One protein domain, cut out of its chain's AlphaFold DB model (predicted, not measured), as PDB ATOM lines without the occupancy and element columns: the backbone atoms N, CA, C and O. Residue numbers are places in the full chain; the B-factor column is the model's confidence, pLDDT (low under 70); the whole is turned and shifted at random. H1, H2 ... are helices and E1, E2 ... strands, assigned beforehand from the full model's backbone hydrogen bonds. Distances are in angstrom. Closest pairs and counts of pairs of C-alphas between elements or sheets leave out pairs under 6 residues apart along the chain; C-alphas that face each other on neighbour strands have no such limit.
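This is residues 2 to 90 of the 107 residues of an uncharacterized protein of Thermodesulfovibrio sp. N1 (UniProt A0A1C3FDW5). A twisted sheet of six strands curls round H1, which packs on one face, making two layers, a helix layer over a sheet layer. The short H2 sits off the sheet, in the loop between E3 and E4 at one end of the long axis. The printed part has 89 residues, in the order H1 E1 E2 E3 H2 E4 E5 E6; the sheet, E1 - E2 - E6 - E5 - E4 - E3, is all antiparallel. The class is mixed, helices and strands; the whole is compact, with a radius of gyration of the C-alphas of 13.1 A, and only just elongated, spanning 39 by 26 by 26 A.

H1, residues 2 to 11, is on the sheet; its Leu 4 has its C-alpha 6.7 A from that of Leu 28 in E2, residues 25 to 31, their closest pair. E1, residues 16 to 21, an edge strand, forms a hairpin with E2, with N 18 and O 29 at 2.9 A. E2 and E6, residues 80 to 89, are neighbours, with N 28 and O 86 at 2.8 A. E3, residues 41 to 44, the other edge strand, pairs with E4, residues 57 to 65, with N 43 and O 60 at 2.8 A. E4, E5, residues 68 to 77, and E6 form a meander, each strand the antiparallel neighbour of the one before, with N 61 and O 72 at 2.8 A and N 73 and O 85 at 2.8 A. H2, residues 51 to 54, is not on the sheet and is apart from H1. In H1 every O i to N i+4 pair is within hydrogen-bond range; H2 is too short for one, and 0 of its 1 O i to N i+3 pair is within range.

H1 begins at C-alpha 2 (34.269, 4.420, -8.628) and is 14.1 A long. E1 measures 17.3 A, E2 19.3 A, E3 10.4 A, H2 5.8 A, E4 25.2 A, E5 28.8 A and E6 27.4 A, ending at C-alpha 89 (20.743, 4.718, -9.422).

The farthest C-alphas, of Asp 2 and Ile 50, are 39.5 A apart. The printed part has no cut and no long link. Mean pLDDT of the printed part is 84.7; residues 14 to 15 and 44 to 55 are under 70.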
ATOM      1  N   ASP A   2      33.147   5.050  -7.907       82.50
ATOM      2  CA  ASP A   2      34.269   4.420  -8.628       82.50
ATOM      3  C   ASP A   2      33.845   3.524  -9.793       82.50
ATOM      4  O   ASP A   2      34.479   3.549 -10.845       82.50
ATOM      5  N   THR A   3      32.724   2.807  -9.663       91.00
ATOM      6  CA  THR A   3      32.214   1.908 -10.709       91.00
ATOM      7  C   THR A   3      32.009   2.613 -12.050       91.00
ATOM      8  O   THR A   3      32.392   2.067 -13.079       91.00
ATOM      9  N   LEU A   4      31.453   3.833 -12.066       92.44
ATOM     10  CA  LEU A   4      31.197   4.570 -13.312       92.44
ATOM     11  C   LEU A   4      32.488   5.043 -13.979       92.44
ATOM     12  O   LEU A   4      32.622   4.953 -15.199       92.44
ATOM     13  N   ILE A   5      33.435   5.539 -13.179       91.94
ATOM     14  CA  ILE A   5      34.745   5.968 -13.679       91.94
ATOM     15  C   ILE A   5      35.501   4.762 -14.237       91.94
ATOM     16  O   ILE A   5      36.029   4.841 -15.346       91.94
ATOM     17  N   TYR A   6      35.524   3.654 -13.493       93.25
ATOM     18  CA  TYR A   6      36.191   2.426 -13.911       93.25
ATOM     19  C   TYR A   6      35.576   1.893 -15.205       93.25
ATOM     20  O   TYR A   6      36.286   1.717 -16.191       93.25
ATOM     21  N   TYR A   7      34.248   1.770 -15.253       94.25
ATOM     22  CA  TYR A   7      33.525   1.351 -16.452       94.25
ATOM     23  C   TYR A   7      33.862   2.229 -17.667       94.25
ATOM     24  O   TYR A   7      34.160   1.712 -18.746       94.25
ATOM     25  N   ALA A   8      33.860   3.557 -17.504       93.81
ATOM     26  CA  ALA A   8      34.196   4.483 -18.583       93.81
ATOM     27  C   ALA A   8      35.647   4.327 -19.064       93.81
ATOM     28  O   ALA A   8      35.895   4.332 -20.272       93.81
ATOM     29  N   ASN A   9      36.600   4.167 -18.143       92.19
ATOM     30  CA  ASN A   9      38.006   3.952 -18.491       92.19
ATOM     31  C   ASN A   9      38.200   2.633 -19.250       92.19
ATOM     32  O   ASN A   9      38.915   2.612 -20.248       92.19
ATOM     33  N   THR A  10      37.545   1.560 -18.805       93.44
ATOM     34  CA  THR A  10      37.708   0.223 -19.385       93.44
ATOM     35  C   THR A  10      37.014   0.085 -20.740       93.44
ATOM     36  O   THR A  10      37.584  -0.506 -21.655       93.44
ATOM     37  N   PHE A  11      35.794   0.615 -20.890       94.62
ATOM     38  CA  PHE A  11      34.939   0.291 -22.041       94.62
ATOM     39  C   PHE A  11      34.649   1.455 -22.988       94.62
ATOM     40  O   PHE A  11      34.099   1.227 -24.058       94.62
ATOM     41  N   ILE A  12      34.968   2.698 -22.632       92.38
ATOM     42  CA  ILE A  12      34.633   3.865 -23.470       92.38
ATOM     43  C   ILE A  12      35.900   4.551 -23.963       92.38
ATOM     44  O   ILE A  12      36.039   4.833 -25.154       92.38
ATOM     45  N   GLY A  13      36.826   4.813 -23.037       78.19
ATOM     46  CA  GLY A  13      37.988   5.659 -23.277       78.19
ATOM     47  C   GLY A  13      37.571   7.118 -23.491       78.19
ATOM     48  O   GLY A  13      36.780   7.446 -24.380       78.19
ATOM     49  N   SER A  14      38.088   8.036 -22.675       67.38
ATOM     50  CA  SER A  14      37.842   9.465 -22.902       67.38
ATOM     51  C   SER A  14      38.852  10.362 -22.210       67.38
ATOM     52  O   SER A  14      39.264  10.072 -21.090       67.38
ATOM     53  N   GLU A  15      39.094  11.518 -22.818       65.44
ATOM     54  CA  GLU A  15      39.911  12.599 -22.261       65.44
ATOM     55  C   GLU A  15      39.095  13.580 -21.402       65.44
ATOM     56  O   GLU A  15      39.644  14.231 -20.518       65.44
ATOM     57  N   LYS A  16      37.777  13.706 -21.636       87.38
ATOM     58  CA  LYS A  16      36.921  14.686 -20.945       87.38
ATOM     59  C   LYS A  16      35.644  14.049 -20.416       87.38
ATOM     60  O   LYS A  16      34.802  13.572 -21.182       87.38
ATOM     61  N   ARG A  17      35.482  14.120 -19.095       92.69
ATOM     62  CA  ARG A  17      34.309  13.633 -18.371       92.69
ATOM     63  C   ARG A  17      33.848  14.632 -17.319       92.69
ATOM     64  O   ARG A  17      34.667  15.356 -16.758       92.69
ATOM     65  N   ARG A  18      32.549  14.644 -17.038       94.12
ATOM     66  CA  ARG A  18      31.947  15.432 -15.956       94.12
ATOM     67  C   ARG A  18      30.991  14.555 -15.171       94.12
ATOM     68  O   ARG A  18      30.207  13.822 -15.765       94.12
ATOM     69  N   MET A  19      31.055  14.651 -13.851       94.00
ATOM     70  CA  MET A  19      30.129  13.961 -12.966       94.00
ATOM     71  C   MET A  19      29.039  14.914 -12.477       94.00
ATOM     72  O   MET A  19      29.274  16.118 -12.351       94.00
ATOM     73  N   HIS A  20      27.857  14.368 -12.236       94.00
ATOM     74  CA  HIS A  20      26.721  15.061 -11.648       94.00
ATOM     75  C   HIS A  20      25.917  14.059 -10.827       94.00
ATOM     76  O   HIS A  20      25.755  12.920 -11.249       94.00
ATOM     77  N   GLU A  21      25.418  14.469  -9.674       93.38
ATOM     78  CA  GLU A  21      24.523  13.663  -8.856       93.38
ATOM     79  C   GLU A  21      23.229  14.444  -8.653       93.38
ATOM     80  O   GLU A  21      23.279  15.652  -8.406       93.38
ATOM     81  N   ASP A  22      22.102  13.755  -8.780       89.94
ATOM     82  CA  ASP A  22      20.768  14.294  -8.541       89.94
ATOM     83  C   ASP A  22      20.015  13.448  -7.497       89.94
ATOM     84  O   ASP A  22      20.601  12.638  -6.765       89.94
ATOM     85  N   GLU A  23      18.710  13.668  -7.366       86.56
ATOM     86  CA  GLU A  23      17.863  12.929  -6.425       86.56
ATOM     87  C   GLU A  23      17.709  11.436  -6.777       86.56
ATOM     88  O   GLU A  23      17.497  10.617  -5.881       86.56
ATOM     89  N   PHE A  24      17.897  11.051  -8.043       85.88
ATOM     90  CA  PHE A  24      17.675   9.692  -8.547       85.88
ATOM     91  C   PHE A  24      18.969   8.886  -8.688       85.88
ATOM     92  O   PHE A  24      18.968   7.652  -8.568       85.88
ATOM     93  N   GLY A  25      20.099   9.535  -8.953       90.06
ATOM     94  CA  GLY A  25      21.311   8.809  -9.285       90.06
ATOM     95  C   GLY A  25      22.565   9.652  -9.418       90.06
ATOM     96  O   GLY A  25      22.601  10.861  -9.216       90.06
ATOM     97  N   CYS A  26      23.639   8.944  -9.750       93.38
ATOM     98  CA  CYS A  26      24.917   9.519 -10.125       93.38
ATOM     99  C   CYS A  26      25.111   9.330 -11.628       93.38
ATOM    100  O   CYS A  26      24.983   8.216 -12.145       93.38
ATOM    101  N   HIS A  27      25.444  10.417 -12.312       94.50
ATOM    102  CA  HIS A  27      25.619  10.501 -13.749       94.50
ATOM    103  C   HIS A  27      27.069  10.829 -14.078       94.50
ATOM    104  O   HIS A  27      27.652  11.782 -13.557       94.50
ATOM    105  N   LEU A  28      27.638  10.079 -15.014       95.31
ATOM    106  CA  LEU A  28      28.915  10.396 -15.628       95.31
ATOM    107  C   LEU A  28      28.698  10.716 -17.105       95.31
ATOM    108  O   LEU A  28      28.333   9.847 -17.896       95.31
ATOM    109  N   PHE A  29      28.957  11.963 -17.478       94.88
ATOM    110  CA  PHE A  29      28.957  12.424 -18.860       94.88
ATOM    111  C   PHE A  29      30.351  12.256 -19.443       94.88
ATOM    112  O   PHE A  29      31.317  12.816 -18.925       94.88
ATOM    113  N   VAL A  30      30.450  11.504 -20.531       94.69
ATOM    114  CA  VAL A  30      31.709  11.138 -21.172       94.69
ATOM    115  C   VAL A  30      31.686  11.628 -22.611       94.69
ATOM    116  O   VAL A  30      30.898  11.140 -23.423       94.69
ATOM    117  N   LEU A  31      32.539  12.595 -22.948       93.50
ATOM    118  CA  LEU A  31      32.687  13.029 -24.336       93.50
ATOM    119  C   LEU A  31      33.539  12.012 -25.090       93.50
ATOM    120  O   LEU A  31      34.704  11.794 -24.768       93.50
ATOM    121  N   THR A  32      32.955  11.390 -26.109       91.25
ATOM    122  CA  THR A  32      33.638  10.380 -26.918       91.25
ATOM    123  C   THR A  32      33.023  10.288 -28.309       91.25
ATOM    124  O   THR A  32      31.846  10.593 -28.510       91.25
ATOM    125  N   ARG A  33      33.840   9.845 -29.268       89.62
ATOM    126  CA  ARG A  33      33.415   9.475 -30.627       89.62
ATOM    127  C   ARG A  33      33.489   7.966 -30.880       89.62
ATOM    128  O   ARG A  33      33.010   7.519 -31.914       89.62
ATOM    129  N   LYS A  34      34.107   7.202 -29.971       87.44
ATOM    130  CA  LYS A  34      34.439   5.780 -30.173       87.44
ATOM    131  C   LYS A  34      33.303   4.831 -29.785       87.44
ATOM    132  O   LYS A  34      33.244   3.723 -30.298       87.44
ATOM    133  N   GLY A  35      32.386   5.273 -28.926       86.19
ATOM    134  CA  GLY A  35      31.312   4.419 -28.418       86.19
ATOM    135  C   GLY A  35      31.761   3.581 -27.236       86.19
ATOM    136  O   GLY A  35      32.627   4.002 -26.473       86.19
ATOM    137  N   ILE A  36      31.116   2.431 -27.069       90.88
ATOM    138  CA  ILE A  36      31.360   1.492 -25.977       90.88
ATOM    139  C   ILE A  36      31.892   0.205 -26.605       90.88
ATOM    140  O   ILE A  36      31.242  -0.359 -27.481       90.88
ATOM    141  N   SER A  37      33.070  -0.247 -26.183       92.31
ATOM    142  CA  SER A  37      33.748  -1.450 -26.695       92.31
ATOM    143  C   SER A  37      33.196  -2.759 -26.124       92.31
ATOM    144  O   SER A  37      33.622  -3.845 -26.509       92.31
ATOM    145  N   ARG A  38      32.240  -2.666 -25.199       90.00
ATOM    146  CA  ARG A  38      31.552  -3.789 -24.563       90.00
ATOM    147  C   ARG A  38      30.254  -4.107 -25.297       90.00
ATOM    148  O   ARG A  38      29.519  -3.204 -25.687       90.00
ATOM    149  N   ASN A  39      29.948  -5.394 -25.431       87.81
ATOM    150  CA  ASN A  39      28.668  -5.834 -25.971       87.81
ATOM    151  C   ASN A  39      27.560  -5.602 -24.930       87.81
ATOM    152  O   ASN A  39      27.519  -6.283 -23.907       87.81
ATOM    153  N   ILE A  40      26.690  -4.627 -25.185       88.19
ATOM    154  CA  ILE A  40      25.596  -4.227 -24.293       88.19
ATOM    155  C   ILE A  40      24.267  -4.242 -25.046       88.19
ATOM    156  O   ILE A  40      24.210  -4.029 -26.260       88.19
ATOM    157  N   ARG A  41      23.170  -4.473 -24.322       83.50
ATOM    158  CA  ARG A  41      21.833  -4.478 -24.927       83.50
ATOM    159  C   ARG A  41      21.337  -3.044 -25.087       83.50
ATOM    160  O   ARG A  41      21.242  -2.307 -24.109       83.50
ATOM    161  N   CYS A  42      20.995  -2.675 -26.319       84.44
ATOM    162  CA  CYS A  42      20.543  -1.337 -26.689       84.44
ATOM    163  C   CYS A  42      19.161  -1.354 -27.350       84.44
ATOM    164  O   CYS A  42      18.804  -2.284 -28.074       84.44
ATOM    165  N   PHE A  43      18.406  -0.279 -27.143       78.81
ATOM    166  CA  PHE A  43      17.068  -0.049 -27.667       78.81
ATOM    167  C   PHE A  43      17.049   1.354 -28.278       78.81
ATOM    168  O   PHE A  43      17.391   2.343 -27.629       78.81
ATOM    169  N   ASP A  44      16.693   1.436 -29.560       68.31
ATOM    170  CA  ASP A  44      16.467   2.718 -30.230       68.31
ATOM    171  C   ASP A  44      15.080   3.219 -29.803       68.31
ATOM    172  O   ASP A  44      14.084   2.502 -29.960       68.31
ATOM    173  N   GLU A  45      15.008   4.425 -29.241       62.34
ATOM    174  CA  GLU A  45      13.729   5.096 -29.026       62.34
ATOM    175  C   GLU A  45      13.157   5.376 -30.421       62.34
ATOM    176  O   GLU A  45      13.773   6.092 -31.216       62.34
ATOM    177  N   LYS A  46      12.021   4.754 -30.772       54.09
ATOM    178  CA  LYS A  46      11.362   4.974 -32.067       54.09
ATOM    179  C   LYS A  46      10.882   6.428 -32.147       54.09
ATOM    180  O   LYS A  46       9.712   6.717 -31.930       54.09
ATOM    181  N   LYS A  47      11.767   7.353 -32.512       52.28
ATOM    182  CA  LYS A  47      11.354   8.632 -33.083       52.28
ATOM    183  C   LYS A  47      10.836   8.346 -34.491       52.28
ATOM    184  O   LYS A  47      11.469   7.601 -35.242       52.28
ATOM    185  N   GLY A  48       9.671   8.898 -34.837       50.81
ATOM    186  CA  GLY A  48       9.112   8.801 -36.189       50.81
ATOM    187  C   GLY A  48      10.123   9.240 -37.257       50.81
ATOM    188  O   GLY A  48      11.087   9.943 -36.956       50.81
ATOM    189  N   ILE A  49       9.898   8.829 -38.509       50.94
ATOM    190  CA  ILE A  49      10.812   8.985 -39.661       50.94
ATOM    191  C   ILE A  49      11.432  10.396 -39.761       50.94
ATOM    192  O   ILE A  49      12.623  10.528 -40.035       50.94
ATOM    193  N   ILE A  50      10.669  11.443 -39.436       53.66
ATOM    194  CA  ILE A  50      11.091  12.853 -39.489       53.66
ATOM    195  C   ILE A  50      12.068  13.229 -38.354       53.66
ATOM    196  O   ILE A  50      13.028  13.970 -38.567       53.66
ATOM    197  N   GLY A  51      11.907  12.659 -37.156       51.81
ATOM    198  CA  GLY A  51      12.797  12.901 -36.012       51.81
ATOM    199  C   GLY A  51      14.194  12.284 -36.165       51.81
ATOM    200  O   GLY A  51      15.096  12.613 -35.393       51.81
ATOM    201  N   ARG A  52      14.379  11.410 -37.164       54.66
ATOM    202  CA  ARG A  52      15.638  10.716 -37.465       54.66
ATOM    203  C   ARG A  52      16.619  11.565 -38.280       54.66
ATOM    204  O   ARG A  52      17.819  11.338 -38.177       54.66
ATOM    205  N   PHE A  53      16.116  12.532 -39.053       54.69
ATOM    206  CA  PHE A  53      16.921  13.331 -39.986       54.69
ATOM    207  C   PHE A  53      17.294  14.729 -39.467       54.69
ATOM    208  O   PHE A  53      18.304  15.275 -39.896       54.69
ATOM    209  N   ILE A  54      16.532  15.296 -38.523       53.66
ATOM    210  CA  ILE A  54      16.709  16.696 -38.075       53.66
ATOM    211  C   ILE A  54      17.143  16.792 -36.594       53.66
ATOM    212  O   ILE A  54      17.619  17.829 -36.139       53.66
ATOM    213  N   GLY A  55      17.022  15.708 -35.815       59.38
ATOM    214  CA  GLY A  55      17.172  15.739 -34.355       59.38
ATOM    215  C   GLY A  55      18.425  15.067 -33.784       59.38
ATOM    216  O   GLY A  55      19.044  14.195 -34.392       59.38
ATOM    217  N   ASN A  56      18.748  15.423 -32.535       70.56
ATOM    218  CA  ASN A  56      19.664  14.655 -31.689       70.56
ATOM    219  C   ASN A  56      19.078  13.247 -31.462       70.56
ATOM    220  O   ASN A  56      18.017  13.093 -30.834       70.56
ATOM    221  N   LYS A  57      19.765  12.221 -31.978       83.12
ATOM    222  CA  LYS A  57      19.411  10.813 -31.764       83.12
ATOM    223  C   LYS A  57      19.964  10.363 -30.410       83.12
ATOM    224  O   LYS A  57      21.131  10.602 -30.107       83.12
ATOM    225  N   LYS A  58      19.132   9.696 -29.612       85.56
ATOM    226  CA  LYS A  58      19.537   9.041 -28.365       85.56
ATOM    227  C   LYS A  58      19.317   7.540 -28.511       85.56
ATOM    228  O   LYS A  58      18.269   7.132 -28.999       85.56
ATOM    229  N   VAL A  59      20.300   6.742 -28.112       87.00
ATOM    230  CA  VAL A  59      20.164   5.286 -27.996       87.00
ATOM    231  C   VAL A  59      20.315   4.930 -26.531       87.00
ATOM    232  O   VAL A  59      21.295   5.328 -25.901       87.00
ATOM    233  N   PHE A  60      19.345   4.200 -25.999       87.19
ATOM    234  CA  PHE A  60      19.344   3.782 -24.607       87.19
ATOM    235  C   PHE A  60      19.838   2.348 -24.526       87.19
ATOM    236  O   PHE A  60      19.333   1.465 -25.213       87.19
ATOM    237  N   CYS A  61      20.836   2.117 -23.696       89.06
ATOM    238  CA  CYS A  61      21.394   0.809 -23.434       89.06
ATOM    239  C   CYS A  61      21.428   0.571 -21.929       89.06
ATOM    240  O   CYS A  61      21.341   1.500 -21.122       89.06
ATOM    241  N   TYR A  62      21.560  -0.687 -21.553       89.06
ATOM    242  CA  TYR A  62      21.717  -1.069 -20.165       89.06
ATOM    243  C   TYR A  62      22.759  -2.161 -20.032       89.06
ATOM    244  O   TYR A  62      22.948  -2.986 -20.931       89.06
ATOM    245  N   ASP A  63      23.416  -2.152 -18.884       91.75
ATOM    246  CA  ASP A  63      24.406  -3.147 -18.521       91.75
ATOM    247  C   ASP A  63      24.382  -3.393 -17.014       91.75
ATOM    248  O   ASP A  63      23.897  -2.571 -16.229       91.75
ATOM    249  N   GLU A  64      24.926  -4.531 -16.615       90.88
ATOM    250  CA  GLU A  64      25.217  -4.835 -15.224       90.88
ATOM    251  C   GLU A  64      26.712  -5.106 -15.088       90.88
ATOM    252  O   GLU A  64      27.280  -5.977 -15.753       90.88
ATOM    253  N   TYR A  65      27.366  -4.324 -14.235       91.62
ATOM    254  CA  TYR A  65      28.803  -4.404 -14.032       91.62
ATOM    255  C   TYR A  65      29.116  -4.498 -12.545       91.62
ATOM    256  O   TYR A  65      28.761  -3.607 -11.775       91.62
ATOM    257  N   ASN A  66      29.765  -5.592 -12.138       90.00
ATOM    258  CA  ASN A  66      30.081  -5.900 -10.739       90.00
ATOM    259  C   ASN A  66      28.853  -5.757  -9.811       90.00
ATOM    260  O   ASN A  66      28.917  -5.092  -8.779       90.00
ATOM    261  N   GLY A  67      27.703  -6.304 -10.227       87.94
ATOM    262  CA  GLY A  67      26.435  -6.226  -9.485       87.94
ATOM    263  C   GLY A  67      25.777  -4.838  -9.463       87.94
ATOM    264  O   GLY A  67      24.759  -4.640  -8.804       87.94
ATOM    265  N   THR A  68      26.343  -3.857 -10.174       89.38
ATOM    266  CA  THR A  68      25.780  -2.510 -10.309       89.38
ATOM    267  C   THR A  68      25.048  -2.380 -11.639       89.38
ATOM    268  O   THR A  68      25.640  -2.562 -12.702       89.38
ATOM    269  N   LYS A  69      23.768  -2.005 -11.588       89.38
ATOM    270  CA  LYS A  69      22.975  -1.667 -12.777       89.38
ATOM    271  C   LYS A  69      23.394  -0.298 -13.309       89.38
ATOM    272  O   LYS A  69      23.381   0.685 -12.563       89.38
ATOM    273  N   ILE A  70      23.754  -0.238 -14.588       92.31
ATOM    274  CA  ILE A  70      24.221   0.978 -15.260       92.31
ATOM    275  C   ILE A  70      23.311   1.264 -16.449       92.31
ATOM    276  O   ILE A  70      23.308   0.528 -17.439       92.31
ATOM    277  N   ALA A  71      22.546   2.352 -16.365       92.06
ATOM    278  CA  ALA A  71      21.858   2.905 -17.524       92.06
ATOM    279  C   ALA A  71      22.849   3.694 -18.379       92.06
ATOM    280  O   ALA A  71      23.678   4.451 -17.873       92.06
ATOM    281  N   ILE A  72      22.762   3.505 -19.688       92.88
ATOM    282  CA  ILE A  72      23.709   4.038 -20.655       92.88
ATOM    283  C   ILE A  72      22.913   4.777 -21.723       92.88
ATOM    284  O   ILE A  72      22.023   4.211 -22.347       92.88
ATOM    285  N   THR A  73      23.231   6.043 -21.970       91.94
ATOM    286  CA  THR A  73      22.625   6.812 -23.065       91.94
ATOM    287  C   THR A  73      23.703   7.253 -24.037       91.94
ATOM    288  O   THR A  73      24.600   8.013 -23.679       91.94
ATOM    289  N   LEU A  74      23.605   6.801 -25.282       91.88
ATOM    290  CA  LEU A  74      24.460   7.235 -26.381       91.88
ATOM    291  C   LEU A  74      23.794   8.424 -27.078       91.88
ATOM    292  O   LEU A  74      22.687   8.301 -27.606       91.88
ATOM    293  N   ILE A  75      24.459   9.576 -27.083       90.25
ATOM    294  CA  ILE A  75      23.933  10.823 -27.641       90.25
ATOM    295  C   ILE A  75      24.667  11.137 -28.944       90.25
ATOM    296  O   ILE A  75      25.873  11.410 -28.961       90.25
ATOM    297  N   TYR A  76      23.913  11.133 -30.038       88.62
ATOM    298  CA  TYR A  76      24.392  11.399 -31.387       88.62
ATOM    299  C   TYR A  76      23.927  12.772 -31.872       88.62
ATOM    300  O   TYR A  76      22.773  13.164 -31.681       88.62
ATOM    301  N   ARG A  77      24.818  13.471 -32.578       85.88
ATOM    302  CA  ARG A  77      24.534  14.723 -33.289       85.88
ATOM    303  C   ARG A  77      25.052  14.601 -34.718       85.88
ATOM    304  O   ARG A  77      26.218  14.250 -34.901       85.88
ATOM    305  N   PHE A  78      24.204  14.892 -35.707       84.12
ATOM    306  CA  PHE A  78      24.514  14.701 -37.133       84.12
ATOM    307  C   PHE A  78      25.081  13.296 -37.414       84.12
ATOM    308  O   PHE A  78      26.146  13.147 -38.003       84.12
ATOM    309  N   SER A  79      24.420  12.267 -36.874       81.44
ATOM    310  CA  SER A  79      24.816  10.848 -36.973       81.44
ATOM    311  C   SER A  79      26.151  10.457 -36.320       81.44
ATOM    312  O   SER A  79      26.481   9.277 -36.269       81.44
ATOM    313  N   SER A  80      26.897  11.404 -35.748       88.25
ATOM    314  CA  SER A  80      28.145  11.142 -35.028       88.25
ATOM    315  C   SER A  80      27.897  11.067 -33.524       88.25
ATOM    316  O   SER A  80      27.219  11.932 -32.962       88.25
ATOM    317  N   LEU A  81      28.457  10.053 -32.857       90.38
ATOM    318  CA  LEU A  81      28.435   9.976 -31.398       90.38
ATOM    319  C   LEU A  81      29.221  11.153 -30.814       90.38
ATOM    320  O   LEU A  81      30.353  11.425 -31.223       90.38
ATOM    321  N   ARG A  82      28.610  11.858 -29.861       91.69
ATOM    322  CA  ARG A  82      29.240  12.994 -29.176       91.69
ATOM    323  C   ARG A  82      29.448  12.752 -27.698       91.69
ATOM    324  O   ARG A  82      30.392  13.294 -27.127       91.69
ATOM    325  N   MET A  83      28.561  11.982 -27.084       93.50
ATOM    326  CA  MET A  83      28.571  11.786 -25.648       93.50
ATOM    327  C   MET A  83      27.964  10.441 -25.285       93.50
ATOM    328  O   MET A  83      27.015   9.982 -25.923       93.50
ATOM    329  N   VAL A  84      28.503   9.849 -24.231       94.31
ATOM    330  CA  VAL A  84      27.899   8.741 -23.507       94.31
ATOM    331  C   VAL A  84      27.585   9.226 -22.101       94.31
ATOM    332  O   VAL A  84      28.457   9.763 -21.423       94.31
ATOM    333  N   THR A  85      26.347   9.044 -21.664       94.19
ATOM    334  CA  THR A  85      25.965   9.233 -20.265       94.19
ATOM    335  C   THR A  85      25.869   7.867 -19.612       94.19
ATOM    336  O   THR A  85      25.129   7.014 -20.096       94.19
ATOM    337  N   LEU A  86      26.603   7.665 -18.525       94.94
ATOM    338  CA  LEU A  86      26.448   6.511 -17.646       94.94
ATOM    339  C   LEU A  86      25.686   6.940 -16.402       94.94
ATOM    340  O   LEU A  86      25.913   8.034 -15.892       94.94
ATOM    341  N   THR A  87      24.779   6.110 -15.913       93.94
ATOM    342  CA  THR A  87      23.977   6.420 -14.730       93.94
ATOM    343  C   THR A  87      23.852   5.199 -13.842       93.94
ATOM    344  O   THR A  87      23.435   4.133 -14.292       93.94
ATOM    345  N   THR A  88      24.211   5.373 -12.574       93.38
ATOM    346  CA  THR A  88      23.899   4.430 -11.496       93.38
ATOM    347  C   THR A  88      22.843   5.043 -10.606       93.38
ATOM    348  O   THR A  88      22.921   6.230 -10.290       93.38
ATOM    349  N   PHE A  89      21.897   4.235 -10.161       89.12
ATOM    350  CA  PHE A  89      20.743   4.718  -9.422       89.12
ATOM    351  C   PHE A  89      20.903   4.532  -7.918       89.12
ATOM    352  O   PHE A  89      21.547   3.579  -7.464       89.12
ATOM    353  N   LYS A  90      20.319   5.448  -7.145       87.06
ATOM    354  CA  LYS A  90      20.271   5.347  -5.683       87.06
ATOM    355  C   LYS A  90      19.363   4.185  -5.262       87.06
ATOM    356  O   LYS A  90      18.462   3.770  -5.993       87.06
TER     357      LYS A  90